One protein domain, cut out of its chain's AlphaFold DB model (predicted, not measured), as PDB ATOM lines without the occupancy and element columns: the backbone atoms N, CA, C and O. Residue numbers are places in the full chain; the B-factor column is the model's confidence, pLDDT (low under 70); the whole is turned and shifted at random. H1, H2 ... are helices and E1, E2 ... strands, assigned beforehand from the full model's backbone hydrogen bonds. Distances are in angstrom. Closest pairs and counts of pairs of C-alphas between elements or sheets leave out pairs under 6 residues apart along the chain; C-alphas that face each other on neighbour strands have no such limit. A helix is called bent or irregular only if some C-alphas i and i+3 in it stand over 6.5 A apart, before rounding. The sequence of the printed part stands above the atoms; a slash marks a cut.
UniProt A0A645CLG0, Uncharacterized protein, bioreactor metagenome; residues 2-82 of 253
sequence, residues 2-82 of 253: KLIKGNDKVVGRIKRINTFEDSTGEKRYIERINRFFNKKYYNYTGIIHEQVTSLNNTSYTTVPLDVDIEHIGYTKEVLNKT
ATOM      1  N   LYS A   2     161.437 188.331 139.944       49.06
ATOM      2  CA  LYS A   2     160.686 189.524 140.414       49.06
ATOM      3  C   LYS A   2     161.045 190.817 139.642       49.06
ATOM      4  O   LYS A   2     160.636 191.888 140.063       49.06
ATOM      5  N   LEU A   3     161.814 190.717 138.552       55.12
ATOM      6  CA  LEU A   3     162.557 191.837 137.944       55.12
ATOM      7  C   LEU A   3     161.701 192.880 137.199       55.12
ATOM      8  O   LEU A   3     162.161 193.999 137.023       55.12
ATOM      9  N   ILE A   4     160.466 192.557 136.800       61.31
ATOM     10  CA  ILE A   4     159.549 193.498 136.126       61.31
ATOM     11  C   ILE A   4     158.162 193.397 136.783       61.31
ATOM     12  O   ILE A   4     157.184 192.983 136.170       61.31
ATOM     13  N   LYS A   5     158.061 193.675 138.088       53.91
ATOM     14  CA  LYS A   5     156.750 193.814 138.743       53.91
ATOM     15  C   LYS A   5     156.231 195.236 138.525       53.91
ATOM     16  O   LYS A   5     156.802 196.166 139.075       53.91
ATOM     17  N   GLY A   6     155.144 195.385 137.765       63.47
ATOM     18  CA  GLY A   6     154.376 196.638 137.695       63.47
ATOM     19  C   GLY A   6     154.069 197.158 136.291       63.47
ATOM     20  O   GLY A   6     153.194 198.008 136.162       63.47
ATOM     21  N   ASN A   7     154.726 196.650 135.239       72.50
ATOM     22  CA  ASN A   7     154.405 197.023 133.859       72.50
ATOM     23  C   ASN A   7     154.844 195.943 132.853       72.50
ATOM     24  O   ASN A   7     156.020 195.836 132.515       72.50
ATOM     25  N   ASP A   8     153.886 195.169 132.341       78.00
ATOM     26  CA  ASP A   8     154.149 194.082 131.386       78.00
ATOM     27  C   ASP A   8     154.548 194.576 129.980       78.00
ATOM     28  O   ASP A   8     154.901 193.768 129.119       78.00
ATOM     29  N   LYS A   9     154.480 195.893 129.735       85.88
ATOM     30  CA  LYS A   9     154.815 196.558 128.465       85.88
ATOM     31  C   LYS A   9     156.172 197.272 128.524       85.88
ATOM     32  O   LYS A   9     156.333 198.376 128.007       85.88
ATOM     33  N   VAL A  10     157.134 196.655 129.201       89.31
ATOM     34  CA  VAL A  10     158.508 197.153 129.322       89.31
ATOM     35  C   VAL A  10     159.475 196.072 128.860       89.31
ATOM     36  O   VAL A  10     159.240 194.880 129.073       89.31
ATOM     37  N   VAL A  11     160.577 196.500 128.244       91.12
ATOM     38  CA  VAL A  11     161.673 195.623 127.825       91.12
ATOM     39  C   VAL A  11     162.877 195.817 128.750       91.12
ATOM     40  O   VAL A  11     163.489 196.879 128.812       91.12
ATOM     41  N   GLY A  12     163.223 194.776 129.496       92.38
ATOM     42  CA  GLY A  12     164.388 194.726 130.366       92.38
ATOM     43  C   GLY A  12     165.685 194.480 129.594       92.38
ATOM     44  O   GLY A  12     165.775 193.559 128.767       92.38
ATOM     45  N   ARG A  13     166.697 195.294 129.904       92.75
ATOM     46  CA  ARG A  13     168.035 195.273 129.307       92.75
ATOM     47  C   ARG A  13     169.053 194.726 130.284       92.75
ATOM     48  O   ARG A  13     169.127 195.209 131.407       92.75
ATOM     49  N   ILE A  14     169.860 193.772 129.844       93.12
ATOM     50  CA  ILE A  14     170.971 193.238 130.641       93.12
ATOM     51  C   ILE A  14     172.301 193.767 130.141       93.12
ATOM     52  O   ILE A  14     172.422 194.088 128.955       93.12
ATOM     53  N   LYS A  15     173.292 193.826 131.028       92.69
ATOM     54  CA  LYS A  15     174.670 194.155 130.673       92.69
ATOM     55  C   LYS A  15     175.342 192.892 130.140       92.69
ATOM     56  O   LYS A  15     175.409 191.876 130.826       92.69
ATOM     57  N   ARG A  16     175.812 192.939 128.898       92.12
ATOM     58  CA  ARG A  16     176.632 191.886 128.297       92.12
ATOM     59  C   ARG A  16     178.072 192.366 128.229       92.12
ATOM     60  O   ARG A  16     178.345 193.408 127.643       92.12
ATOM     61  N   ILE A  17     178.969 191.582 128.810       91.81
ATOM     62  CA  ILE A  17     180.408 191.815 128.803       91.81
ATOM     63  C   ILE A  17     181.012 190.816 127.824       91.81
ATOM     64  O   ILE A  17     180.982 189.606 128.042       91.81
ATOM     65  N   ASN A  18     181.494 191.323 126.698       89.56
ATOM     66  CA  ASN A  18     182.131 190.529 125.663       89.56
ATOM     67  C   ASN A  18     183.637 190.584 125.851       89.56
ATOM     68  O   ASN A  18     184.213 191.671 125.896       89.56
ATOM     69  N   THR A  19     184.261 189.417 125.872       86.69
ATOM     70  CA  THR A  19     185.715 189.305 125.941       86.69
ATOM     71  C   THR A  19     186.273 189.030 124.552       86.69
ATOM     72  O   THR A  19     185.792 188.142 123.839       86.69
ATOM     73  N   PHE A  20     187.286 189.796 124.156       81.81
ATOM     74  CA  PHE A  20     188.014 189.606 122.905       81.81
ATOM     75  C   PHE A  20     189.508 189.868 123.104       81.81
ATOM     76  O   PHE A  20     189.918 190.477 124.084       81.81
ATOM     77  N   GLU A  21     190.332 189.406 122.167       79.69
ATOM     78  CA  GLU A  21     191.786 189.562 122.237       79.69
ATOM     79  C   GLU A  21     192.325 190.342 121.041       79.69
ATOM     80  O   GLU A  21     192.045 190.001 119.883       79.69
ATOM     81  N   ASP A  22     193.195 191.310 121.311       74.62
ATOM     82  CA  ASP A  22     193.999 191.992 120.299       74.62
ATOM     83  C   ASP A  22     195.508 191.848 120.561       74.62
ATOM     84  O   ASP A  22     195.943 190.948 121.279       74.62
ATOM     85  N   SER A  23     196.335 192.661 119.901       71.38
ATOM     86  CA  SER A  23     197.796 192.633 120.057       71.38
ATOM     87  C   SER A  23     198.277 193.103 121.434       71.38
ATOM     88  O   SER A  23     199.423 192.845 121.794       71.38
ATOM     89  N   THR A  24     197.427 193.789 122.199       71.94
ATOM     90  CA  THR A  24     197.742 194.345 123.521       71.94
ATOM     91  C   THR A  24     197.233 193.479 124.673       71.94
ATOM     92  O   THR A  24     197.631 193.702 125.816       71.94
ATOM     93  N   GLY A  25     196.420 192.461 124.377       77.94
ATOM     94  CA  GLY A  25     195.930 191.475 125.336       77.94
ATOM     95  C   GLY A  25     194.421 191.263 125.257       77.94
ATOM     96  O   GLY A  25     193.782 191.556 124.244       77.94
ATOM     97  N   GLU A  26     193.870 190.723 126.342       83.00
ATOM     98  CA  GLU A  26     192.428 190.599 126.540       83.00
ATOM     99  C   GLU A  26     191.806 191.983 126.773       83.00
ATOM    100  O   GLU A  26     192.342 192.803 127.519       83.00
ATOM    101  N   LYS A  27     190.669 192.232 126.128       84.62
ATOM    102  CA  LYS A  27     189.859 193.437 126.271       84.62
ATOM    103  C   LYS A  27     188.405 193.073 126.498       84.62
ATOM    104  O   LYS A  27     187.926 192.028 126.045       84.62
ATOM    105  N   ARG A  28     187.687 193.984 127.154       89.75
ATOM    106  CA  ARG A  28     186.254 193.858 127.412       89.75
ATOM    107  C   ARG A  28     185.477 194.946 126.689       89.75
ATOM    108  O   ARG A  28     185.834 196.123 126.732       89.75
ATOM    109  N   TYR A  29     184.411 194.518 126.022       89.62
ATOM    110  CA  TYR A  29     183.414 195.371 125.388       89.62
ATOM    111  C   TYR A  29     182.060 195.165 126.064       89.62
ATOM    112  O   TYR A  29     181.524 194.052 126.098       89.62
ATOM    113  N   ILE A  30     181.513 196.246 126.597       90.50
ATOM    114  CA  ILE A  30     180.262 196.292 127.336       90.50
ATOM    115  C   ILE A  30     179.165 196.806 126.413       90.50
ATOM    116  O   ILE A  30     179.286 197.854 125.786       90.50
ATOM    117  N   GLU A  31     178.044 196.098 126.398       89.88
ATOM    118  CA  GLU A  31     176.822 196.547 125.737       89.88
ATOM    119  C   GLU A  31     175.596 196.224 126.591       89.88
ATOM    120  O   GLU A  31     175.626 195.344 127.459       89.88
ATOM    121  N   ARG A  32     174.482 196.909 126.329       90.38
ATOM    122  CA  ARG A  32     173.200 196.600 126.967       90.38
ATOM    123  C   ARG A  32     172.248 196.011 125.949       90.38
ATOM    124  O   ARG A  32     171.876 196.682 125.002       90.38
ATOM    125  N   ILE A  33     171.767 194.794 126.173       90.75
ATOM    126  CA  ILE A  33     170.901 194.099 125.210       90.75
ATOM    127  C   ILE A  33     169.498 193.859 125.758       90.75
ATOM    128  O   ILE A  33     169.321 193.461 126.911       90.75
ATOM    129  N   ASN A  34     168.498 194.053 124.901       91.75
ATOM    130  CA  ASN A  34     167.097 193.751 125.183       91.75
ATOM    131  C   ASN A  34     166.911 192.230 125.306       91.75
ATOM    132  O   ASN A  34     167.085 191.502 124.326       91.75
ATOM    133  N   ARG A  35     166.585 191.726 126.505       90.56
ATOM    134  CA  ARG A  35     166.489 190.271 126.758       90.56
ATOM    135  C   ARG A  35     165.278 189.827 127.559       90.56
ATOM    136  O   ARG A  35     164.877 188.674 127.430       90.56
ATOM    137  N   PHE A  36     164.677 190.714 128.343       89.38
ATOM    138  CA  PHE A  36     163.566 190.366 129.222       89.38
ATOM    139  C   PHE A  36     162.311 191.118 128.804       89.38
ATOM    140  O   PHE A  36     162.179 192.302 129.073       89.38
ATOM    141  N   PHE A  37     161.380 190.441 128.143       90.94
ATOM    142  CA  PHE A  37     160.133 191.054 127.688       90.94
ATOM    143  C   PHE A  37     158.987 190.044 127.681       90.94
ATOM    144  O   PHE A  37     159.198 188.830 127.627       90.94
ATOM    145  N   ASN A  38     157.755 190.547 127.726       90.69
ATOM    146  CA  ASN A  38     156.564 189.713 127.658       90.69
ATOM    147  C   ASN A  38     156.207 189.405 126.193       90.69
ATOM    148  O   ASN A  38     155.851 190.303 125.428       90.69
ATOM    149  N   LYS A  39     156.251 188.121 125.817       90.94
ATOM    150  CA  LYS A  39     155.960 187.646 124.452       90.94
ATOM    151  C   LYS A  39     154.534 187.940 123.969       90.94
ATOM    152  O   LYS A  39     154.272 187.862 122.776       90.94
ATOM    153  N   LYS A  40     153.613 188.300 124.872       90.25
ATOM    154  CA  LYS A  40     152.272 188.786 124.513       90.25
ATOM    155  C   LYS A  40     152.309 190.139 123.789       90.25
ATOM    156  O   LYS A  40     151.358 190.464 123.090       90.25
ATOM    157  N   TYR A  41     153.365 190.929 123.983       90.00
ATOM    158  CA  TYR A  41     153.471 192.290 123.446       90.00
ATOM    159  C   TYR A  41     154.666 192.487 122.510       90.00
ATOM    160  O   TYR A  41     154.651 193.432 121.720       90.00
ATOM    161  N   TYR A  42     155.678 191.618 122.588       93.25
ATOM    162  CA  TYR A  42     156.928 191.762 121.847       93.25
ATOM    163  C   TYR A  42     157.413 190.439 121.262       93.25
ATOM    164  O   TYR A  42     157.187 189.371 121.834       93.25
ATOM    165  N   ASN A  43     158.153 190.518 120.166       92.81
ATOM    166  CA  ASN A  43     158.857 189.400 119.552       92.81
ATOM    167  C   ASN A  43     160.245 189.839 119.066       92.81
ATOM    168  O   ASN A  43     160.625 191.001 119.178       92.81
ATOM    169  N   TYR A  44     161.010 188.870 118.575       90.88
ATOM    170  CA  TYR A  44     162.240 189.127 117.843       90.88
ATOM    171  C   TYR A  44     161.940 189.180 116.349       90.88
ATOM    172  O   TYR A  44     161.179 188.356 115.838       90.88
ATOM    173  N   THR A  45     162.548 190.140 115.662       86.94
ATOM    174  CA  THR A  45     162.475 190.287 114.206       86.94
ATOM    175  C   THR A  45     163.852 190.597 113.633       86.94
ATOM    176  O   THR A  45     164.638 191.310 114.258       86.94
ATOM    177  N   GLY A  46     164.118 190.106 112.425       83.00
ATOM    178  CA  GLY A  46     165.376 190.301 111.704       83.00
ATOM    179  C   GLY A  46     165.966 188.973 111.237       83.00
ATOM    180  O   GLY A  46     165.756 187.940 111.864       83.00
ATOM    181  N   ILE A  47     166.693 188.994 110.120       82.12
ATOM    182  CA  ILE A  47     167.302 187.785 109.545       82.12
ATOM    183  C   ILE A  47     168.524 187.313 110.348       82.12
ATOM    184  O   ILE A  47     168.750 186.118 110.527       82.12
ATOM    185  N   ILE A  48     169.299 188.274 110.852       75.62
ATOM    186  CA  ILE A  48     170.390 188.115 111.809       75.62
ATOM    187  C   ILE A  48     170.402 189.343 112.730       75.62
ATOM    188  O   ILE A  48     169.844 190.380 112.372       75.62
ATOM    189  N   HIS A  49     171.038 189.238 113.902       77.00
ATOM    190  CA  HIS A  49     171.031 190.305 114.917       77.00
ATOM    191  C   HIS A  49     169.604 190.778 115.233       77.00
ATOM    192  O   HIS A  49     169.275 191.958 115.103       77.00
ATOM    193  N   GLU A  50     168.757 189.811 115.602       81.25
ATOM    194  CA  GLU A  50     167.343 190.031 115.886       81.25
ATOM    195  C   GLU A  50     167.132 191.158 116.904       81.25
ATOM    196  O   GLU A  50     167.773 191.201 117.959       81.25
ATOM    197  N   GLN A  51     166.185 192.037 116.592       85.25
ATOM    198  CA  GLN A  51     165.777 193.146 117.442       85.25
ATOM    199  C   GLN A  51     164.441 192.841 118.100       85.25
ATOM    200  O   GLN A  51     163.574 192.199 117.506       85.25
ATOM    201  N   VAL A  52     164.274 193.311 119.337       89.00
ATOM    202  CA  VAL A  52     162.974 193.252 120.008       89.00
ATOM    203  C   VAL A  52     162.061 194.294 119.375       89.00
ATOM    204  O   VAL A  52     162.384 195.483 119.374       89.00
ATOM    205  N   THR A  53     160.915 193.865 118.867       88.44
ATOM    206  CA  THR A  53     159.893 194.734 118.281       88.44
ATOM    207  C   THR A  53     158.552 194.516 118.962       88.44
ATOM    208  O   THR A  53     158.302 193.488 119.595       88.44
ATOM    209  N   SER A  54     157.699 195.540 118.922       90.62
ATOM    210  CA  SER A  54     156.339 195.435 119.445       90.62
ATOM    211  C   SER A  54     155.437 194.785 118.407       90.62
ATOM    212  O   SER A  54     155.418 195.215 117.259       90.62
ATOM    213  N   LEU A  55     154.611 193.832 118.837       89.56
ATOM    214  CA  LEU A  55     153.628 193.173 117.971       89.56
ATOM    215  C   LEU A  55     152.603 194.148 117.371       89.56
ATOM    216  O   LEU A  55     152.029 193.863 116.326       89.56
ATOM    217  N   ASN A  56     152.391 195.300 118.014       89.44
ATOM    218  CA  ASN A  56     151.460 196.332 117.555       89.44
ATOM    219  C   ASN A  56     152.171 197.514 116.874       89.44
ATOM    220  O   ASN A  56     151.549 198.558 116.687       89.44
ATOM    221  N   ASN A  57     153.468 197.396 116.562       81.75
ATOM    222  CA  ASN A  57     154.299 198.473 116.001       81.75
ATOM    223  C   ASN A  57     154.301 199.770 116.832       81.75
ATOM    224  O   ASN A  57     154.511 200.862 116.311       81.75
ATOM    225  N   THR A  58     154.078 199.663 118.145       84.00
ATOM    226  CA  THR A  58     154.167 200.795 119.074       84.00
ATOM    227  C   THR A  58     155.573 200.928 119.643       84.00
ATOM    228  O   THR A  58     156.241 199.919 119.896       84.00
ATOM    229  N   SER A  59     155.999 202.161 119.918       84.31
ATOM    230  CA  SER A  59     157.219 202.409 120.685       84.31
ATOM    231  C   SER A  59     157.125 201.773 122.075       84.31
ATOM    232  O   SER A  59     156.040 201.590 122.639       84.31
ATOM    233  N   TYR A  60     158.274 201.398 122.629       87.06
ATOM    234  CA  TYR A  60     158.354 200.798 123.953       87.06
ATOM    235  C   TYR A  60     159.484 201.407 124.763       87.06
ATOM    236  O   TYR A  60     160.453 201.940 124.227       87.06
ATOM    237  N   THR A  61     159.337 201.327 126.081       88.88
ATOM    238  CA  THR A  61     160.356 201.784 127.018       88.88
ATOM    239  C   THR A  61     161.236 200.622 127.433       88.88
ATOM    240  O   THR A  61     160.802 199.465 127.502       88.88
ATOM    241  N   THR A  62     162.496 200.947 127.705       90.06
ATOM    242  CA  THR A  62     163.463 199.979 128.203       90.06
ATOM    243  C   THR A  62     163.894 200.331 129.613       90.06
ATOM    244  O   THR A  62     163.938 201.508 129.972       90.06
ATOM    245  N   VAL A  63     164.195 199.314 130.417       90.81
ATOM    246  CA  VAL A  63     164.727 199.491 131.774       90.81
ATOM    247  C   VAL A  63     166.000 198.669 131.942       90.81
ATOM    248  O   VAL A  63     166.024 197.505 131.528       90.81
ATOM    249  N   PRO A  64     167.069 199.235 132.526       89.94
ATOM    250  CA  PRO A  64     168.233 198.447 132.886       89.94
ATOM    251  C   PRO A  64     167.855 197.466 133.998       89.94
ATOM    252  O   PRO A  64     167.151 197.812 134.946       89.94
ATOM    253  N   LEU A  65     168.326 196.235 133.868       90.31
ATOM    254  CA  LEU A  65     168.258 195.213 134.897       90.31
ATOM    255  C   LEU A  65     169.648 195.033 135.500       90.31
ATOM    256  O   LEU A  65     170.650 195.119 134.791       90.31
ATOM    257  N   ASP A  66     169.682 194.740 136.796       90.12
ATOM    258  CA  ASP A  66     170.900 194.388 137.526       90.12
ATOM    259  C   ASP A  66     171.264 192.920 137.250       90.12
ATOM    260  O   ASP A  66     171.047 192.020 138.063       90.12
ATOM    261  N   VAL A  67     171.644 192.659 135.998       91.38
ATOM    262  CA  VAL A  67     172.021 191.343 135.487       91.38
ATOM    263  C   VAL A  67     173.181 191.530 134.522       91.38
ATOM    264  O   VAL A  67     173.008 192.091 133.433       91.38
ATOM    265  N   ASP A  68     174.322 190.975 134.911       92.00
ATOM    266  CA  ASP A  68     175.543 190.956 134.120       92.00
ATOM    267  C   ASP A  68     175.758 189.548 133.560       92.00
ATOM    268  O   ASP A  68     175.621 188.547 134.269       92.00
ATOM    269  N   ILE A  69     176.067 189.465 132.267       91.81
ATOM    270  CA  ILE A  69     176.406 188.209 131.597       91.81
ATOM    271  C   ILE A  69     177.753 188.327 130.893       91.81
ATOM    272  O   ILE A  69     177.998 189.272 130.142       91.81
ATOM    273  N   GLU A  70     178.609 187.331 131.085       89.88
ATOM    274  CA  GLU A  70     179.829 187.179 130.296       89.88
ATOM    275  C   GLU A  70     179.521 186.454 128.982       89.88
ATOM    276  O   GLU A  70     178.743 185.496 128.935       89.88
ATOM    277  N   HIS A  71     180.117 186.921 127.887       83.44
ATOM    278  CA  HIS A  71     179.899 186.376 126.554       83.44
ATOM    279  C   HIS A  71     181.226 186.089 125.840       83.44
ATOM    280  O   HIS A  71     181.970 186.990 125.462       83.44
ATOM    281  N   ILE A  72     181.468 184.799 125.590       73.06
ATOM    282  CA  ILE A  72     182.703 184.256 124.988       73.06
ATOM    283  C   ILE A  72     182.571 184.126 123.450       73.06
ATOM    284  O   ILE A  72     183.450 183.628 122.755       73.06
ATOM    285  N   GLY A  73     181.465 184.592 122.857       65.38
ATOM    286  CA  GLY A  73     181.152 184.366 121.438       65.38
ATOM    287  C   GLY A  73     182.019 185.121 120.418       65.38
ATOM    288  O   GLY A  73     181.781 184.969 119.219       65.38
ATOM    289  N   TYR A  74     182.980 185.930 120.874       63.72
ATOM    290  CA  TYR A  74     183.860 186.762 120.042       63.72
ATOM    291  C   TYR A  74     185.347 186.415 120.179       63.72
ATOM    292  O   TYR A  74     186.197 187.130 119.649       63.72
ATOM    293  N   THR A  75     185.693 185.309 120.845       67.69
ATOM    294  CA  THR A  75     187.087 184.858 120.864       67.69
ATOM    295  C   THR A  75     187.525 184.428 119.463       67.69
ATOM    296  O   THR A  75     186.728 183.903 118.674       67.69
ATOM    297  N   LYS A  76     188.811 184.625 119.141       66.56
ATOM    298  CA  LYS A  76     189.391 184.202 117.851       66.56
ATOM    299  C   LYS A  76     189.107 182.727 117.570       66.56
ATOM    300  O   LYS A  76     188.778 182.358 116.449       66.56
ATOM    301  N   GLU A  77     189.183 181.898 118.606       64.19
ATOM    302  CA  GLU A  77     188.892 180.471 118.525       64.19
ATOM    303  C   GLU A  77     187.442 180.193 118.096       64.19
ATOM    304  O   GLU A  77     187.211 179.405 117.177       64.19
ATOM    305  N   VAL A  78     186.460 180.862 118.708       64.12
ATOM    306  CA  VAL A  78     185.036 180.672 118.388       64.12
ATOM    307  C   VAL A  78     184.699 181.213 116.999       64.12
ATOM    308  O   VAL A  78     183.962 180.565 116.248       64.12
ATOM    309  N   LEU A  79     185.256 182.365 116.618       67.88
ATOM    310  CA  LEU A  79     185.049 182.941 115.286       67.88
ATOM    311  C   LEU A  79     185.613 182.031 114.186       67.88
ATOM    312  O   LEU A  79     184.905 181.741 113.221       67.88
ATOM    313  N   ASN A  80     186.826 181.501 114.374       66.25
ATOM    314  CA  ASN A  80     187.469 180.602 113.412       66.25
ATOM    315  C   ASN A  80     186.747 179.251 113.292       66.25
ATOM    316  O   ASN A  80     186.668 178.688 112.204       66.25
ATOM    317  N   LYS A  81     186.185 178.730 114.391       60.75
ATOM    318  CA  LYS A  81     185.500 177.427 114.401       60.75
ATOM    319  C   LYS A  81     184.114 177.436 113.756       60.75
ATOM    320  O   LYS A  81     183.644 176.385 113.333       60.75
ATOM    321  N   THR A  82     183.425 178.577 113.709       65.06
ATOM    322  CA  THR A  82     181.973 178.592 113.448       65.06
ATOM    323  C   THR A  82     181.565 178.999 112.032       65.06
ATOM    324  O   THR A  82     180.374 178.966 111.731       65.06
TER     325      THR A  82
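AT A GLANCE: This is residues 2 to 82 of the 253 residues of an uncharacterized protein of bioreactor metagenome (UniProt A0A645CLG0). A long, strongly twisted ribbon makes the longest axis: the hairpin E1 and E2, with bent E5 along the first part of E1. The small hairpin E3 and E4 sits near one end, short helix H1 near the other. The printed part has 81 residues, mostly strand: five named strands, then one named helix; sheet order E2, E1, E5, mixed. It is loose, radius of gyration of the C-alphas 15.6 A, spanning 45 by 29 by 18 A.

HOW THE PARTS SIT: E1, residues 10 to 22, is antiparallel to E2, residues 25 to 36, with N 18 and O 29 2.8 A apart. E3, residues 42 to 45, is antiparallel to E4, residues 51 to 54; N 43 and O 53 are 3.0 A apart. The closest C-alphas of E2 and E4, Asn 34 and Val 52, are 6.6 A apart. E5, residues 61 to 71, is parallel to E1, with N 13 and O 63 2.8 A apart. H1, residues 76 to 82, is not on the sheet; every O i to N i+4 pair in it is within hydrogen-bond range.

IN THESE COORDINATES: E1, 37.0 A long, begins at C-alpha 10 (158.508, 197.153, 129.322). E2 bends by 51 degrees at residue 32, E5 by 79 degrees at residue 66. H1 ends at C-alpha 82 (181.973, 178.592, 113.448).

THE WHOLE: The farthest C-alphas, Gly 6 and Ser 23, are 47.0 A apart. The printed part has no cut and no long link. Residues 2 to 6 and 73 to 82 have pLDDT under 70.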